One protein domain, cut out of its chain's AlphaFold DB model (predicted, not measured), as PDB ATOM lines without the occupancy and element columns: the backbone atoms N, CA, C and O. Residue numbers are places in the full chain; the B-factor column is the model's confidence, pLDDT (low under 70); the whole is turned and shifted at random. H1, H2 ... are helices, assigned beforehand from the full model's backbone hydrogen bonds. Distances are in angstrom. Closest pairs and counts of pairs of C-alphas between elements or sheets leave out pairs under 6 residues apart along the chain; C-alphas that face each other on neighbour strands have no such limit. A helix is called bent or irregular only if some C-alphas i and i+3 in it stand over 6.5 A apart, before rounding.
ATOM      1  N   TYR A  10       6.793  64.989   1.769       44.09
ATOM      2  CA  TYR A  10       7.827  64.094   2.292       44.09
ATOM      3  C   TYR A  10       7.233  62.881   3.024       44.09
ATOM      4  O   TYR A  10       7.587  61.743   2.719       44.09
ATOM      5  N   SER A  11       6.246  63.110   3.898       44.22
ATOM      6  CA  SER A  11       5.494  62.049   4.587       44.22
ATOM      7  C   SER A  11       4.840  61.076   3.599       44.22
ATOM      8  O   SER A  11       4.928  59.861   3.757       44.22
ATOM      9  N   ASN A  12       4.241  61.588   2.520       50.25
ATOM     10  CA  ASN A  12       3.601  60.745   1.509       50.25
ATOM     11  C   ASN A  12       4.607  59.912   0.699       50.25
ATOM     12  O   ASN A  12       4.313  58.767   0.355       50.25
ATOM     13  N   ARG A  13       5.801  60.444   0.408       49.38
ATOM     14  CA  ARG A  13       6.875  59.663  -0.234       49.38
ATOM     15  C   ARG A  13       7.393  58.564   0.684       49.38
ATOM     16  O   ARG A  13       7.551  57.438   0.226       49.38
ATOM     17  N   PHE A  14       7.595  58.878   1.961       48.25
ATOM     18  CA  PHE A  14       8.064  57.922   2.958       48.25
ATOM     19  C   PHE A  14       7.062  56.774   3.154       48.25
ATOM     20  O   PHE A  14       7.433  55.608   3.047       48.25
ATOM     21  N   ARG A  15       5.764  57.087   3.281       50.34
ATOM     22  CA  ARG A  15       4.684  56.082   3.334       50.34
ATOM     23  C   ARG A  15       4.653  55.188   2.093       50.34
ATOM     24  O   ARG A  15       4.576  53.970   2.215       50.34
ATOM     25  N   ARG A  16       4.782  55.766   0.893       56.53
ATOM     26  CA  ARG A  16       4.852  54.992  -0.364       56.53
ATOM     27  C   ARG A  16       6.087  54.095  -0.427       56.53
ATOM     28  O   ARG A  16       6.008  52.997  -0.967       56.53
ATOM     29  N   GLN A  17       7.221  54.552   0.093       54.34
ATOM     30  CA  GLN A  17       8.452  53.766   0.138       54.34
ATOM     31  C   GLN A  17       8.328  52.586   1.108       54.34
ATOM     32  O   GLN A  17       8.705  51.475   0.743       54.34
ATOM     33  N   ILE A  18       7.740  52.803   2.289       59.84
ATOM     34  CA  ILE A  18       7.428  51.734   3.251       59.84
ATOM     35  C   ILE A  18       6.475  50.716   2.624       59.84
ATOM     36  O   ILE A  18       6.774  49.526   2.634       59.84
ATOM     37  N   ALA A  19       5.382  51.169   2.003       61.97
ATOM     38  CA  ALA A  19       4.414  50.285   1.355       61.97
ATOM     39  C   ALA A  19       5.051  49.436   0.240       61.97
ATOM     40  O   ALA A  19       4.824  48.231   0.164       61.97
ATOM     41  N   ARG A  20       5.915  50.034  -0.594       65.69
ATOM     42  CA  ARG A  20       6.672  49.300  -1.625       65.69
ATOM     43  C   ARG A  20       7.622  48.271  -1.024       65.69
ATOM     44  O   ARG A  20       7.704  47.161  -1.539       65.69
ATOM     45  N   ARG A  21       8.329  48.632   0.050       65.94
ATOM     46  CA  ARG A  21       9.234  47.719   0.757       65.94
ATOM     47  C   ARG A  21       8.465  46.549   1.367       65.94
ATOM     48  O   ARG A  21       8.884  45.418   1.175       65.94
ATOM     49  N   ARG A  22       7.325  46.802   2.019       65.81
ATOM     50  CA  ARG A  22       6.439  45.748   2.543       65.81
ATOM     51  C   ARG A  22       5.956  44.820   1.435       65.81
ATOM     52  O   ARG A  22       6.118  43.615   1.560       65.81
ATOM     53  N   LYS A  23       5.465  45.371   0.319       72.19
ATOM     54  CA  LYS A  23       5.036  44.572  -0.838       72.19
ATOM     55  C   LYS A  23       6.158  43.668  -1.358       72.19
ATOM     56  O   LYS A  23       5.926  42.490  -1.583       72.19
ATOM     57  N   TYR A  24       7.373  44.202  -1.492       74.38
ATOM     58  CA  TYR A  24       8.544  43.411  -1.877       74.38
ATOM     59  C   TYR A  24       8.845  42.283  -0.878       74.38
ATOM     60  O   TYR A  24       9.022  41.144  -1.291       74.38
ATOM     61  N   LEU A  25       8.857  42.581   0.425       72.69
ATOM     62  CA  LEU A  25       9.130  41.588   1.470       72.69
ATOM     63  C   LEU A  25       8.076  40.474   1.506       72.69
ATOM     64  O   LEU A  25       8.441  39.319   1.684       72.69
ATOM     65  N   ILE A  26       6.801  40.797   1.278       74.25
ATOM     66  CA  ILE A  26       5.714  39.810   1.188       74.25
ATOM     67  C   ILE A  26       5.914  38.890  -0.024       74.25
ATOM     68  O   ILE A  26       5.809  37.675   0.108       74.25
ATOM     69  N   THR A  27       6.269  39.443  -1.187       72.50
ATOM     70  CA  THR A  27       6.546  38.636  -2.387       72.50
ATOM     71  C   THR A  27       7.771  37.736  -2.210       72.50
ATOM     72  O   THR A  27       7.763  36.582  -2.630       72.50
ATOM     73  N   GLU A  28       8.842  38.236  -1.593       77.25
ATOM     74  CA  GLU A  28      10.032  37.416  -1.338       77.25
ATOM     75  C   GLU A  28       9.781  36.364  -0.254       77.25
ATOM     76  O   GLU A  28      10.263  35.242  -0.387       77.25
ATOM     77  N   ARG A  29       8.968  36.677   0.763       82.50
ATOM     78  CA  ARG A  29       8.481  35.710   1.758       82.50
ATOM     79  C   ARG A  29       7.796  34.525   1.082       82.50
ATOM     80  O   ARG A  29       8.103  33.390   1.420       82.50
ATOM     81  N   GLU A  30       6.894  34.771   0.134       76.56
ATOM     82  CA  GLU A  30       6.189  33.703  -0.595       76.56
ATOM     83  C   GLU A  30       7.160  32.792  -1.352       76.56
ATOM     84  O   GLU A  30       7.050  31.574  -1.273       76.56
ATOM     85  N   LYS A  31       8.166  33.365  -2.020       76.62
ATOM     86  CA  LYS A  31       9.210  32.576  -2.692       76.62
ATOM     87  C   LYS A  31      10.064  31.781  -1.708       76.62
ATOM     88  O   LYS A  31      10.409  30.640  -1.995       76.62
ATOM     89  N   TYR A  32      10.406  32.380  -0.569       82.62
ATOM     90  CA  TYR A  32      11.216  31.743   0.467       82.62
ATOM     91  C   TYR A  32      10.482  30.548   1.083       82.62
ATOM     92  O   TYR A  32      11.084  29.496   1.280       82.62
ATOM     93  N   LEU A  33       9.172  30.675   1.321       74.56
ATOM     94  CA  LEU A  33       8.329  29.596   1.848       74.56
ATOM     95  C   LEU A  33       8.287  28.365   0.928       74.56
ATOM     96  O   LEU A  33       8.170  27.250   1.428       74.56
ATOM     97  N   LEU A  34       8.448  28.546  -0.388       75.81
ATOM     98  CA  LEU A  34       8.563  27.442  -1.351       75.81
ATOM     99  C   LEU A  34       9.921  26.721  -1.277       75.81
ATOM    100  O   LEU A  34      10.061  25.611  -1.788       75.81
ATOM    101  N   ASN A  35      10.933  27.335  -0.659       80.50
ATOM    102  CA  ASN A  35      12.227  26.713  -0.423       80.50
ATOM    103  C   ASN A  35      12.249  26.053   0.959       80.50
ATOM    104  O   ASN A  35      12.632  26.654   1.970       80.50
ATOM    105  N   GLU A  36      11.859  24.780   0.997       76.69
ATOM    106  CA  GLU A  36      11.799  24.009   2.239       76.69
ATOM    107  C   GLU A  36      13.135  23.974   2.989       76.69
ATOM    108  O   GLU A  36      13.155  24.029   4.219       76.69
ATOM    109  N   HIS A  37      14.264  23.888   2.278       77.75
ATOM    110  CA  HIS A  37      15.572  23.798   2.922       77.75
ATOM    111  C   HIS A  37      15.916  25.088   3.673       77.75
ATOM    112  O   HIS A  37      16.288  25.039   4.847       77.75
ATOM    113  N   GLU A  38      15.760  26.238   3.018       82.12
ATOM    114  CA  GLU A  38      16.020  27.548   3.626       82.12
ATOM    115  C   GLU A  38      15.061  27.822   4.786       82.12
ATOM    116  O   GLU A  38      15.491  28.209   5.875       82.12
ATOM    117  N   THR A  39      13.781  27.495   4.606       82.94
ATOM    118  CA  THR A  39      12.762  27.624   5.653       82.94
ATOM    119  C   THR A  39      13.091  26.772   6.880       82.94
ATOM    120  O   THR A  39      13.040  27.263   8.009       82.94
ATOM    121  N   ARG A  40      13.543  25.524   6.699       79.62
ATOM    122  CA  ARG A  40      13.988  24.663   7.811       79.62
ATOM    123  C   ARG A  40      15.211  25.230   8.531       79.62
ATOM    124  O   ARG A  40      15.264  25.195   9.760       79.62
ATOM    125  N   GLN A  41      16.195  25.753   7.799       85.38
ATOM    126  CA  GLN A  41      17.386  26.364   8.404       85.38
ATOM    127  C   GLN A  41      17.036  27.618   9.210       85.38
ATOM    128  O   GLN A  41      17.597  27.851  10.284       85.38
ATOM    129  N   LEU A  42      16.092  28.420   8.721       90.06
ATOM    130  CA  LEU A  42      15.561  29.567   9.446       90.06
ATOM    131  C   LEU A  42      14.856  29.148  10.741       90.06
ATOM    132  O   LEU A  42      15.201  29.658  11.804       90.06
ATOM    133  N   LEU A  43      13.938  28.182  10.680       88.19
ATOM    134  CA  LEU A  43      13.226  27.688  11.860       88.19
ATOM    135  C   LEU A  43      14.185  27.111  12.915       88.19
ATOM    136  O   LEU A  43      14.032  27.382  14.106       88.19
ATOM    137  N   LYS A  44      15.229  26.382  12.491       87.00
ATOM    138  CA  LYS A  44      16.287  25.890  13.395       87.00
ATOM    139  C   LYS A  44      17.050  27.038  14.062       87.00
ATOM    140  O   LYS A  44      17.236  27.008  15.279       87.00
ATOM    141  N   ARG A  45      17.463  28.058  13.298       91.50
ATOM    142  CA  ARG A  45      18.118  29.259  13.851       91.50
ATOM    143  C   ARG A  45      17.215  29.982  14.845       91.50
ATOM    144  O   ARG A  45      17.695  30.341  15.916       91.50
ATOM    145  N   PHE A  46      15.930  30.132  14.525       92.75
ATOM    146  CA  PHE A  46      14.936  30.712  15.424       92.75
ATOM    147  C   PHE A  46      14.855  29.948  16.745       92.75
ATOM    148  O   PHE A  46      15.024  30.550  17.798       92.75
ATOM    149  N   ALA A  47      14.688  28.625  16.715       89.44
ATOM    150  CA  ALA A  47      14.552  27.831  17.935       89.44
ATOM    151  C   ALA A  47      15.809  27.864  18.819       89.44
ATOM    152  O   ALA A  47      15.709  27.985  20.042       89.44
ATOM    153  N   ILE A  48      17.000  27.792  18.214       89.50
ATOM    154  CA  ILE A  48      18.275  27.908  18.939       89.50
ATOM    155  C   ILE A  48      18.401  29.298  19.569       89.50
ATOM    156  O   ILE A  48      18.727  29.415  20.753       89.50
ATOM    157  N   TRP A  49      18.128  30.348  18.795       93.19
ATOM    158  CA  TRP A  49      18.210  31.727  19.262       93.19
ATOM    159  C   TRP A  49      17.191  32.017  20.366       93.19
ATOM    160  O   TRP A  49      17.579  32.560  21.399       93.19
ATOM    161  N   TYR A  50      15.934  31.593  20.202       91.44
ATOM    162  CA  TYR A  50      14.859  31.787  21.179       91.44
ATOM    163  C   TYR A  50      15.232  31.166  22.524       91.44
ATOM    164  O   TYR A  50      15.130  31.819  23.553       91.44
ATOM    165  N   ARG A  51      15.764  29.936  22.531       89.00
ATOM    166  CA  ARG A  51      16.205  29.267  23.769       89.00
ATOM    167  C   ARG A  51      17.420  29.934  24.404       89.00
ATOM    168  O   ARG A  51      17.486  30.044  25.623       89.00
ATOM    169  N   THR A  52      18.372  30.376  23.585       89.94
ATOM    170  CA  THR A  52      19.590  31.047  24.063       89.94
ATOM    171  C   THR A  52      19.267  32.398  24.702       89.94
ATOM    172  O   THR A  52      19.870  32.763  25.707       89.94
ATOM    173  N   ASN A  53      18.288  33.117  24.150       90.44
ATOM    174  CA  ASN A  53      17.908  34.461  24.580       90.44
ATOM    175  C   ASN A  53      16.619  34.495  25.411       90.44
ATOM    176  O   ASN A  53      16.153  35.584  25.736       90.44
ATOM    177  N   TYR A  54      16.066  33.336  25.785       87.69
ATOM    178  CA  TYR A  54      14.723  33.197  26.357       87.69
ATOM    179  C   TYR A  54      14.456  34.183  27.496       87.69
ATOM    180  O   TYR A  54      13.505  34.948  27.439       87.69
ATOM    181  N   SER A  55      15.346  34.239  28.491       84.81
ATOM    182  CA  SER A  55      15.158  35.117  29.652       84.81
ATOM    183  C   SER A  55      15.103  36.603  29.284       84.81
ATOM    184  O   SER A  55      14.307  37.339  29.862       84.81
ATOM    185  N   ALA A  56      15.955  37.055  28.358       87.56
ATOM    186  CA  ALA A  56      15.971  38.449  27.925       87.56
ATOM    187  C   ALA A  56      14.763  38.754  27.032       87.56
ATOM    188  O   ALA A  56      14.141  39.800  27.180       87.56
ATOM    189  N   PHE A  57      14.414  37.816  26.151       86.38
ATOM    190  CA  PHE A  57      13.302  37.958  25.225       86.38
ATOM    191  C   PHE A  57      11.966  38.002  25.969       86.38
ATOM    192  O   PHE A  57      11.233  38.963  25.795       86.38
ATOM    193  N   GLU A  58      11.692  37.068  26.883       84.19
ATOM    194  CA  GLU A  58      10.474  37.084  27.715       84.19
ATOM    195  C   GLU A  58      10.341  38.377  28.526       84.19
ATOM    196  O   GLU A  58       9.268  38.961  28.563       84.19
ATOM    197  N   THR A  59      11.441  38.900  29.082       85.06
ATOM    198  CA  THR A  59      11.411  40.190  29.801       85.06
ATOM    199  C   THR A  59      10.963  41.343  28.893       85.06
ATOM    200  O   THR A  59      10.274  42.260  29.339       85.06
ATOM    201  N   VAL A  60      11.357  41.319  27.616       84.88
ATOM    202  CA  VAL A  60      10.888  42.291  26.620       84.88
ATOM    203  C   VAL A  60       9.417  42.041  26.292       84.88
ATOM    204  O   VAL A  60       8.640  42.995  26.262       84.88
ATOM    205  N   LEU A  61       9.009  40.784  26.099       82.94
ATOM    206  CA  LEU A  61       7.626  40.424  25.772       82.94
ATOM    207  C   LEU A  61       6.638  40.755  26.904       82.94
ATOM    208  O   LEU A  61       5.524  41.177  26.607       82.94
ATOM    209  N   ASP A  62       7.054  40.671  28.171       80.25
ATOM    210  CA  ASP A  62       6.252  41.040  29.352       80.25
ATOM    211  C   ASP A  62       5.804  42.510  29.344       80.25
ATOM    212  O   ASP A  62       4.830  42.881  30.003       80.25
ATOM    213  N   SER A  63       6.507  43.372  28.600       80.31
ATOM    214  CA  SER A  63       6.122  44.778  28.443       80.31
ATOM    215  C   SER A  63       4.964  44.992  27.459       80.31
ATOM    216  O   SER A  63       4.372  46.074  27.440       80.31
ATOM    217  N   PHE A  64       4.609  43.971  26.672       77.38
ATOM    218  CA  PHE A  64       3.513  44.009  25.709       77.38
ATOM    219  C   PHE A  64       2.216  43.451  26.302       77.38
ATOM    220  O   PHE A  64       2.197  42.548  27.137       77.38
ATOM    221  N   SER A  65       1.085  43.967  25.827       67.50
ATOM    222  CA  SER A  65      -0.250  43.567  26.269       67.50
ATOM    223  C   SER A  65      -0.700  42.251  25.626       67.50
ATOM    224  O   SER A  65      -1.618  42.284  24.820       67.50
ATOM    225  N   SER A  66      -0.065  41.114  25.945       73.94
ATOM    226  CA  SER A  66      -0.354  39.723  25.493       73.94
ATOM    227  C   SER A  66      -0.395  39.437  23.976       73.94
ATOM    228  O   SER A  66       0.009  38.357  23.554       73.94
ATOM    229  N   ASN A  67      -0.831  40.394  23.162       81.94
ATOM    230  CA  ASN A  67      -0.822  40.434  21.713       81.94
ATOM    231  C   ASN A  67       0.262  41.428  21.298       81.94
ATOM    232  O   ASN A  67       0.205  42.609  21.649       81.94
ATOM    233  N   ILE A  68       1.250  40.942  20.565       82.56
ATOM    234  CA  ILE A  68       2.375  41.723  20.065       82.56
ATOM    235  C   ILE A  68       2.129  41.956  18.581       82.56
ATOM    236  O   ILE A  68       2.018  40.999  17.818       82.56
ATOM    237  N   GLU A  69       2.038  43.213  18.159       82.31
ATOM    238  CA  GLU A  69       1.907  43.544  16.739       82.31
ATOM    239  C   GLU A  69       3.107  43.005  15.947       82.31
ATOM    240  O   GLU A  69       4.259  43.125  16.375       82.31
ATOM    241  N   GLY A  70       2.859  42.438  14.764       78.88
ATOM    242  CA  GLY A  70       3.919  41.843  13.942       78.88
ATOM    243  C   GLY A  70       5.028  42.834  13.570       78.88
ATOM    244  O   GLY A  70       6.198  42.464  13.557       78.88
ATOM    245  N   ASP A  71       4.679  44.103  13.331       77.31
ATOM    246  CA  ASP A  71       5.656  45.168  13.073       77.31
ATOM    247  C   ASP A  71       6.535  45.452  14.304       77.31
ATOM    248  O   ASP A  71       7.750  45.579  14.169       77.31
ATOM    249  N   ALA A  72       5.953  45.472  15.508       79.94
ATOM    250  CA  ALA A  72       6.718  45.636  16.743       79.94
ATOM    251  C   ALA A  72       7.658  44.445  16.979       79.94
ATOM    252  O   ALA A  72       8.797  44.622  17.402       79.94
ATOM    253  N   LEU A  73       7.218  43.227  16.646       83.69
ATOM    254  CA  LEU A  73       8.050  42.033  16.766       83.69
ATOM    255  C   LEU A  73       9.254  42.058  15.807       83.69
ATOM    256  O   LEU A  73      10.330  41.575  16.160       83.69
ATOM    257  N   VAL A  74       9.107  42.648  14.612       82.56
ATOM    258  CA  VAL A  74      10.233  42.874  13.686       82.56
ATOM    259  C   VAL A  74      11.291  43.757  14.334       82.56
ATOM    260  O   VAL A  74      12.478  43.434  14.255       82.56
ATOM    261  N   ASP A  75      10.871  44.846  14.973       81.38
ATOM    262  CA  ASP A  75      11.781  45.769  15.647       81.38
ATOM    263  C   ASP A  75      12.467  45.091  16.836       81.38
ATOM    264  O   ASP A  75      13.690  45.141  16.932       81.38
ATOM    265  N   VAL A  76      11.726  44.331  17.653       84.81
ATOM    266  CA  VAL A  76      12.303  43.554  18.764       84.81
ATOM    267  C   VAL A  76      13.363  42.563  18.273       84.81
ATOM    268  O   VAL A  76      14.441  42.477  18.859       84.81
ATOM    269  N   PHE A  77      13.103  41.818  17.193       88.19
ATOM    270  CA  PHE A  77      14.101  40.895  16.647       88.19
ATOM    271  C   PHE A  77      15.348  41.615  16.127       88.19
ATOM    272  O   PHE A  77      16.454  41.116  16.321       88.19
ATOM    273  N   ASN A  78      15.188  42.776  15.487       83.50
ATOM    274  CA  ASN A  78      16.328  43.567  15.028       83.50
ATOM    275  C   ASN A  78      17.141  44.118  16.209       83.50
ATOM    276  O   ASN A  78      18.364  44.026  16.190       83.50
ATOM    277  N   ASP A  79      16.474  44.647  17.237       85.56
ATOM    278  CA  ASP A  79      17.112  45.235  18.422       85.56
ATOM    279  C   ASP A  79      17.839  44.190  19.278       85.56
ATOM    280  O   ASP A  79      18.814  44.505  19.959       85.56
ATOM    281  N   MET A  80      17.386  42.936  19.234       86.56
ATOM    282  CA  MET A  80      18.034  41.804  19.900       86.56
ATOM    283  C   MET A  80      19.035  41.052  19.004       86.56
ATOM    284  O   MET A  80      19.397  39.912  19.313       86.56
ATOM    285  N   ASP A  81      19.473  41.669  17.901       87.31
ATOM    286  CA  ASP A  81      20.469  41.131  16.966       87.31
ATOM    287  C   ASP A  81      20.140  39.703  16.489       87.31
ATOM    288  O   ASP A  81      20.988  38.799  16.475       87.31
ATOM    289  N   ALA A  82      18.879  39.462  16.117       89.94
ATOM    290  CA  ALA A  82      18.461  38.151  15.643       89.94
ATOM    291  C   ALA A  82      19.264  37.708  14.396       89.94
ATOM    292  O   ALA A  82      19.506  38.502  13.485       89.94
ATOM    293  N   PRO A  83      19.675  36.426  14.298       91.44
ATOM    294  CA  PRO A  83      20.599  35.928  13.273       91.44
ATOM    295  C   PRO A  83      19.914  35.642  11.925       91.44
ATOM    296  O   PRO A  83      20.270  34.687  11.221       91.44
ATOM    297  N   TRP A  84      18.908  36.435  11.570       92.00
ATOM    298  CA  TRP A  84      18.158  36.351  10.322       92.00
ATOM    299  C   TRP A  84      17.839  37.747   9.788       92.00
ATOM    300  O   TRP A  84      17.907  38.745  10.499       92.00
ATOM    301  N   ASN A  85      17.541  37.832   8.496       88.56
ATOM    302  CA  ASN A  85      17.269  39.103   7.828       88.56
ATOM    303  C   ASN A  85      15.770  39.461   7.831       88.56
ATOM    304  O   ASN A  85      14.921  38.674   8.238       88.56
ATOM    305  N   SER A  86      15.419  40.644   7.311       82.81
ATOM    306  CA  SER A  86      14.021  41.096   7.291       82.81
ATOM    307  C   SER A  86      13.080  40.159   6.525       82.81
ATOM    308  O   SER A  86      11.964  39.966   6.981       82.81
ATOM    309  N   ILE A  87      13.487  39.570   5.390       85.25
ATOM    310  CA  ILE A  87      12.637  38.618   4.641       85.25
ATOM    311  C   ILE A  87      12.332  37.414   5.529       85.25
ATOM    312  O   ILE A  87      11.180  37.015   5.673       85.25
ATOM    313  N   GLU A  88      13.365  36.890   6.176       88.69
ATOM    314  CA  GLU A  88      13.271  35.758   7.090       88.69
ATOM    315  C   GLU A  88      12.386  36.074   8.307       88.69
ATOM    316  O   GLU A  88      11.594  35.233   8.722       88.69
ATOM    317  N   THR A  89      12.399  37.306   8.820       89.00
ATOM    318  CA  THR A  89      11.442  37.726   9.857       89.00
ATOM    319  C   THR A  89       9.994  37.620   9.378       89.00
ATOM    320  O   THR A  89       9.147  37.096  10.097       89.00
ATOM    321  N   TYR A  90       9.693  38.053   8.150       84.81
ATOM    322  CA  TYR A  90       8.346  37.918   7.578       84.81
ATOM    323  C   TYR A  90       7.959  36.456   7.314       84.81
ATOM    324  O   TYR A  90       6.775  36.119   7.367       84.81
ATOM    325  N   VAL A  91       8.933  35.580   7.059       87.75
ATOM    326  CA  VAL A  91       8.711  34.128   6.992       87.75
ATOM    327  C   VAL A  91       8.347  33.586   8.374       87.75
ATOM    328  O   VAL A  91       7.337  32.900   8.493       87.75
ATOM    329  N   LEU A  92       9.086  33.944   9.429       89.81
ATOM    330  CA  LEU A  92       8.759  33.550  10.808       89.81
ATOM    331  C   LEU A  92       7.370  34.045  11.232       89.81
ATOM    332  O   LEU A  92       6.595  33.270  11.789       89.81
ATOM    333  N   LEU A  93       7.021  35.292  10.905       86.88
ATOM    334  CA  LEU A  93       5.684  35.837  11.160       86.88
ATOM    335  C   LEU A  93       4.584  35.014  10.485       86.88
ATOM    336  O   LEU A  93       3.562  34.772  11.109       86.88
ATOM    337  N   ALA A  94       4.794  34.511   9.264       83.88
ATOM    338  CA  ALA A  94       3.803  33.667   8.590       83.88
ATOM    339  C   ALA A  94       3.591  32.296   9.260       83.88
ATOM    340  O   ALA A  94       2.529  31.691   9.083       83.88
ATOM    341  N   TYR A  95       4.583  31.805  10.015       84.06
ATOM    342  CA  TYR A  95       4.465  30.600  10.842       84.06
ATOM    343  C   TYR A  95       3.802  30.873  12.193       84.06
ATOM    344  O   TYR A  95       3.078  30.004  12.686       84.06
ATOM    345  N   LEU A  96       4.058  32.049  12.772       85.62
ATOM    346  CA  LEU A  96       3.510  32.486  14.055       85.62
ATOM    347  C   LEU A  96       2.043  32.896  13.922       85.62
ATOM    348  O   LEU A  96       1.205  32.370  14.636       85.62
ATOM    349  N   ASP A  97       1.733  33.762  12.964       80.69
ATOM    350  CA  ASP A  97       0.401  34.279  12.668       80.69
ATOM    351  C   ASP A  97      -0.053  33.774  11.295       80.69
ATOM    352  O   ASP A  97       0.094  34.425  10.255       80.69
ATOM    353  N   ARG A  98      -0.569  32.542  11.276       71.50
ATOM    354  CA  ARG A  98      -0.960  31.897  10.019       71.50
ATOM    355  C   ARG A  98      -2.166  32.547   9.360       71.50
ATOM    356  O   ARG A  98      -2.299  32.498   8.144       71.50
ATOM    357  N   GLU A  99      -3.056  33.118  10.145       69.88
ATOM    358  CA  GLU A  99      -4.286  33.711   9.628       69.88
ATOM    359  C   GLU A  99      -4.068  35.182   9.228       69.88
ATOM    360  O   GLU A  99      -4.935  35.789   8.598       69.88
ATOM    361  N   GLU A 100      -2.849  35.697   9.450       70.88
ATOM    362  CA  GLU A 100      -2.422  37.070   9.171       70.88
ATOM    363  C   GLU A 100      -3.316  38.098   9.880       70.88
ATOM    364  O   GLU A 100      -3.726  39.101   9.287       70.88
ATOM    365  N   TYR A 101      -3.631  37.841  11.150       66.69
ATOM    366  CA  TYR A 101      -4.372  38.761  12.011       66.69
ATOM    367  C   TYR A 101      -3.564  39.992  12.441       66.69
ATOM    368  O   TYR A 101      -4.135  40.955  12.953       66.69
ATOM    369  N   GLY A 102      -2.249  39.981  12.230       73.50
ATOM    370  CA  GLY A 102      -1.337  41.085  12.515       73.50
ATOM    371  C   GLY A 102      -0.748  41.071  13.924       73.50
ATOM    372  O   GLY A 102       0.002  41.987  14.264       73.50
ATOM    373  N   PHE A 103      -1.039  40.048  14.730       79.62
ATOM    374  CA  PHE A 103      -0.520  39.915  16.089       79.62
ATOM    375  C   PHE A 103       0.019  38.513  16.378       79.62
ATOM    376  O   PHE A 103      -0.418  37.515  15.813       79.62
ATOM    377  N   VAL A 104       0.973  38.455  17.300       81.25
ATOM    378  CA  VAL A 104       1.647  37.245  17.769       81.25
ATOM    379  C   VAL A 104       1.593  37.218  19.292       81.25
ATOM    380  O   VAL A 104       1.712  38.256  19.937       81.25
ATOM    381  N   THR A 105       1.439  36.039  19.888       85.69
ATOM    382  CA  THR A 105       1.514  35.861  21.346       85.69
ATOM    383  C   THR A 105       2.824  35.184  21.755       85.69
ATOM    384  O   THR A 105       3.466  34.497  20.955       85.69
ATOM    385  N   SER A 106       3.223  35.335  23.022       84.81
ATOM    386  CA  SER A 106       4.372  34.602  23.581       84.81
ATOM    387  C   SER A 106       4.200  33.084  23.457       84.81
ATOM    388  O   SER A 106       5.150  32.372  23.147       84.81
ATOM    389  N   GLU A 107       2.967  32.591  23.590       85.06
ATOM    390  CA  GLU A 107       2.637  31.180  23.394       85.06
ATOM    391  C   GLU A 107       2.882  30.709  21.950       85.06
ATOM    392  O   GLU A 107       3.395  29.612  21.737       85.06
ATOM    393  N   MET A 108       2.555  31.521  20.938       86.81
ATOM    394  CA  MET A 108       2.864  31.181  19.542       86.81
ATOM    395  C   MET A 108       4.376  31.044  19.324       86.81
ATOM    396  O   MET A 108       4.824  30.108  18.657       86.81
ATOM    397  N   LEU A 109       5.159  31.949  19.919       88.31
ATOM    398  CA  LEU A 109       6.622  31.938  19.857       88.31
ATOM    399  C   LEU A 109       7.210  30.703  20.546       88.31
ATOM    400  O   LEU A 109       8.043  30.014  19.947       88.31
ATOM    401  N   SER A 110       6.751  30.389  21.762       85.75
ATOM    402  CA  SER A 110       7.231  29.225  22.511       85.75
ATOM    403  C   SER A 110       6.898  27.926  21.779       85.75
ATOM    404  O   SER A 110       7.785  27.100  21.567       85.75
ATOM    405  N   ARG A 111       5.660  27.780  21.284       84.88
ATOM    406  CA  ARG A 111       5.223  26.611  20.507       84.88
ATOM    407  C   ARG A 111       6.075  26.422  19.257       84.88
ATOM    408  O   ARG A 111       6.523  25.308  18.996       84.88
ATOM    409  N   LEU A 112       6.349  27.491  18.504       85.50
ATOM    410  CA  LEU A 112       7.203  27.401  17.315       85.50
ATOM    411  C   LEU A 112       8.629  26.950  17.675       85.50
ATOM    412  O   LEU A 112       9.210  26.118  16.978       85.50
ATOM    413  N   ALA A 113       9.185  27.450  18.781       85.94
ATOM    414  CA  ALA A 113      10.519  27.074  19.245       85.94
ATOM    415  C   ALA A 113      10.586  25.651  19.835       85.94
ATOM    416  O   ALA A 113      11.646  25.021  19.805       85.94
ATOM    417  N   GLU A 114       9.490  25.134  20.391       81.25
ATOM    418  CA  GLU A 114       9.392  23.777  20.946       81.25
ATOM    419  C   GLU A 114       9.253  22.710  19.864       81.25
ATOM    420  O   GLU A 114       9.916  21.669  19.931       81.25
ATOM    421  N   VAL A 115       8.424  22.990  18.859       72.44
ATOM    422  CA  VAL A 115       8.178  22.109  17.714       72.44
ATOM    423  C   VAL A 115       9.466  21.849  16.929       72.44
ATOM    424  O   VAL A 115       9.727  20.735  16.475       72.44
ATOM    425  N   VAL A 116      10.331  22.854  16.834       67.19
ATOM    426  CA  VAL A 116      11.634  22.728  16.186       67.19
ATOM    427  C   VAL A 116      12.654  22.207  17.205       67.19
ATOM    428  O   VAL A 116      13.336  22.962  17.904       67.19
TER     429      VAL A 116
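Overview. This is residues 10 to 116 of the 249 residues of an uncharacterized protein of Echinostoma caproni (UniProt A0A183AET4). Two long helices, H2 and H1, meet at a corner as a V, with the short helix H4 inside the V as the core; H3 packs on H4 farther into the opening, and H5 packs on H2 and H4. Residues 10 to 21 of H1 stick out from this body. The printed part has 107 residues with five named helices, H1 to H5 in chain order, and no named strand: all helix. It is compact, with a radius of gyration of the C-alphas of 14.1 A, and spans 41 by 34 by 26 A.

Along the chain. Find C-alpha 36 at (11.799, 24.009, 2.239); from there H2 runs to residue 61, 29.0 A on. H2 is irregular, with C-alphas 52 and 55 8.2 A apart, and has a kink of 86 degrees near residue 55. H1, residues 10 to 33, begins at C-alpha 10 (7.827, 64.094, 2.292) and is 34.5 A long. Next look for H3 at residues 70 to 79, H4 at 86 to 96, and H5 at 106 to 115, ending at C-alpha 115 (8.178, 22.109, 17.714).

Arrangement. Start at H2: its residues 39 to 43 alone touch H4, the hub, about perpendicular at 81 degrees, the closest C-alphas being Leu 42 and Glu 88, 7.0 A apart. H5 touches H2 at a steep tilt of 44 degrees, opposite ways; the closest C-alphas are Ala 47 and Ala 113, 4.3 A. H1 and H2 only just touch, only at the corner, with 3 pairs of C-alphas within 8 A. H1 touches H4 with residues 25 to 33 alone, closest at the C-alphas of Arg 29 and Val 91, 5.5 A. H3 touches H4, closest at the C-alphas of Val 74 and Thr 89, 6.5 A. H1 and H3 are apart. Every O i to N i+4 pair is within hydrogen-bond range in H1, H3, H4 and H5, and 20 of 22 in H2.

Size, cuts and confidence. The C-alphas farthest apart, Tyr 10 and Val 115, are 44.7 A apart. The printed part has no cut and no long link. Look for pLDDT under 70 at residues 10 to 22, 65, 99, 101 and 116.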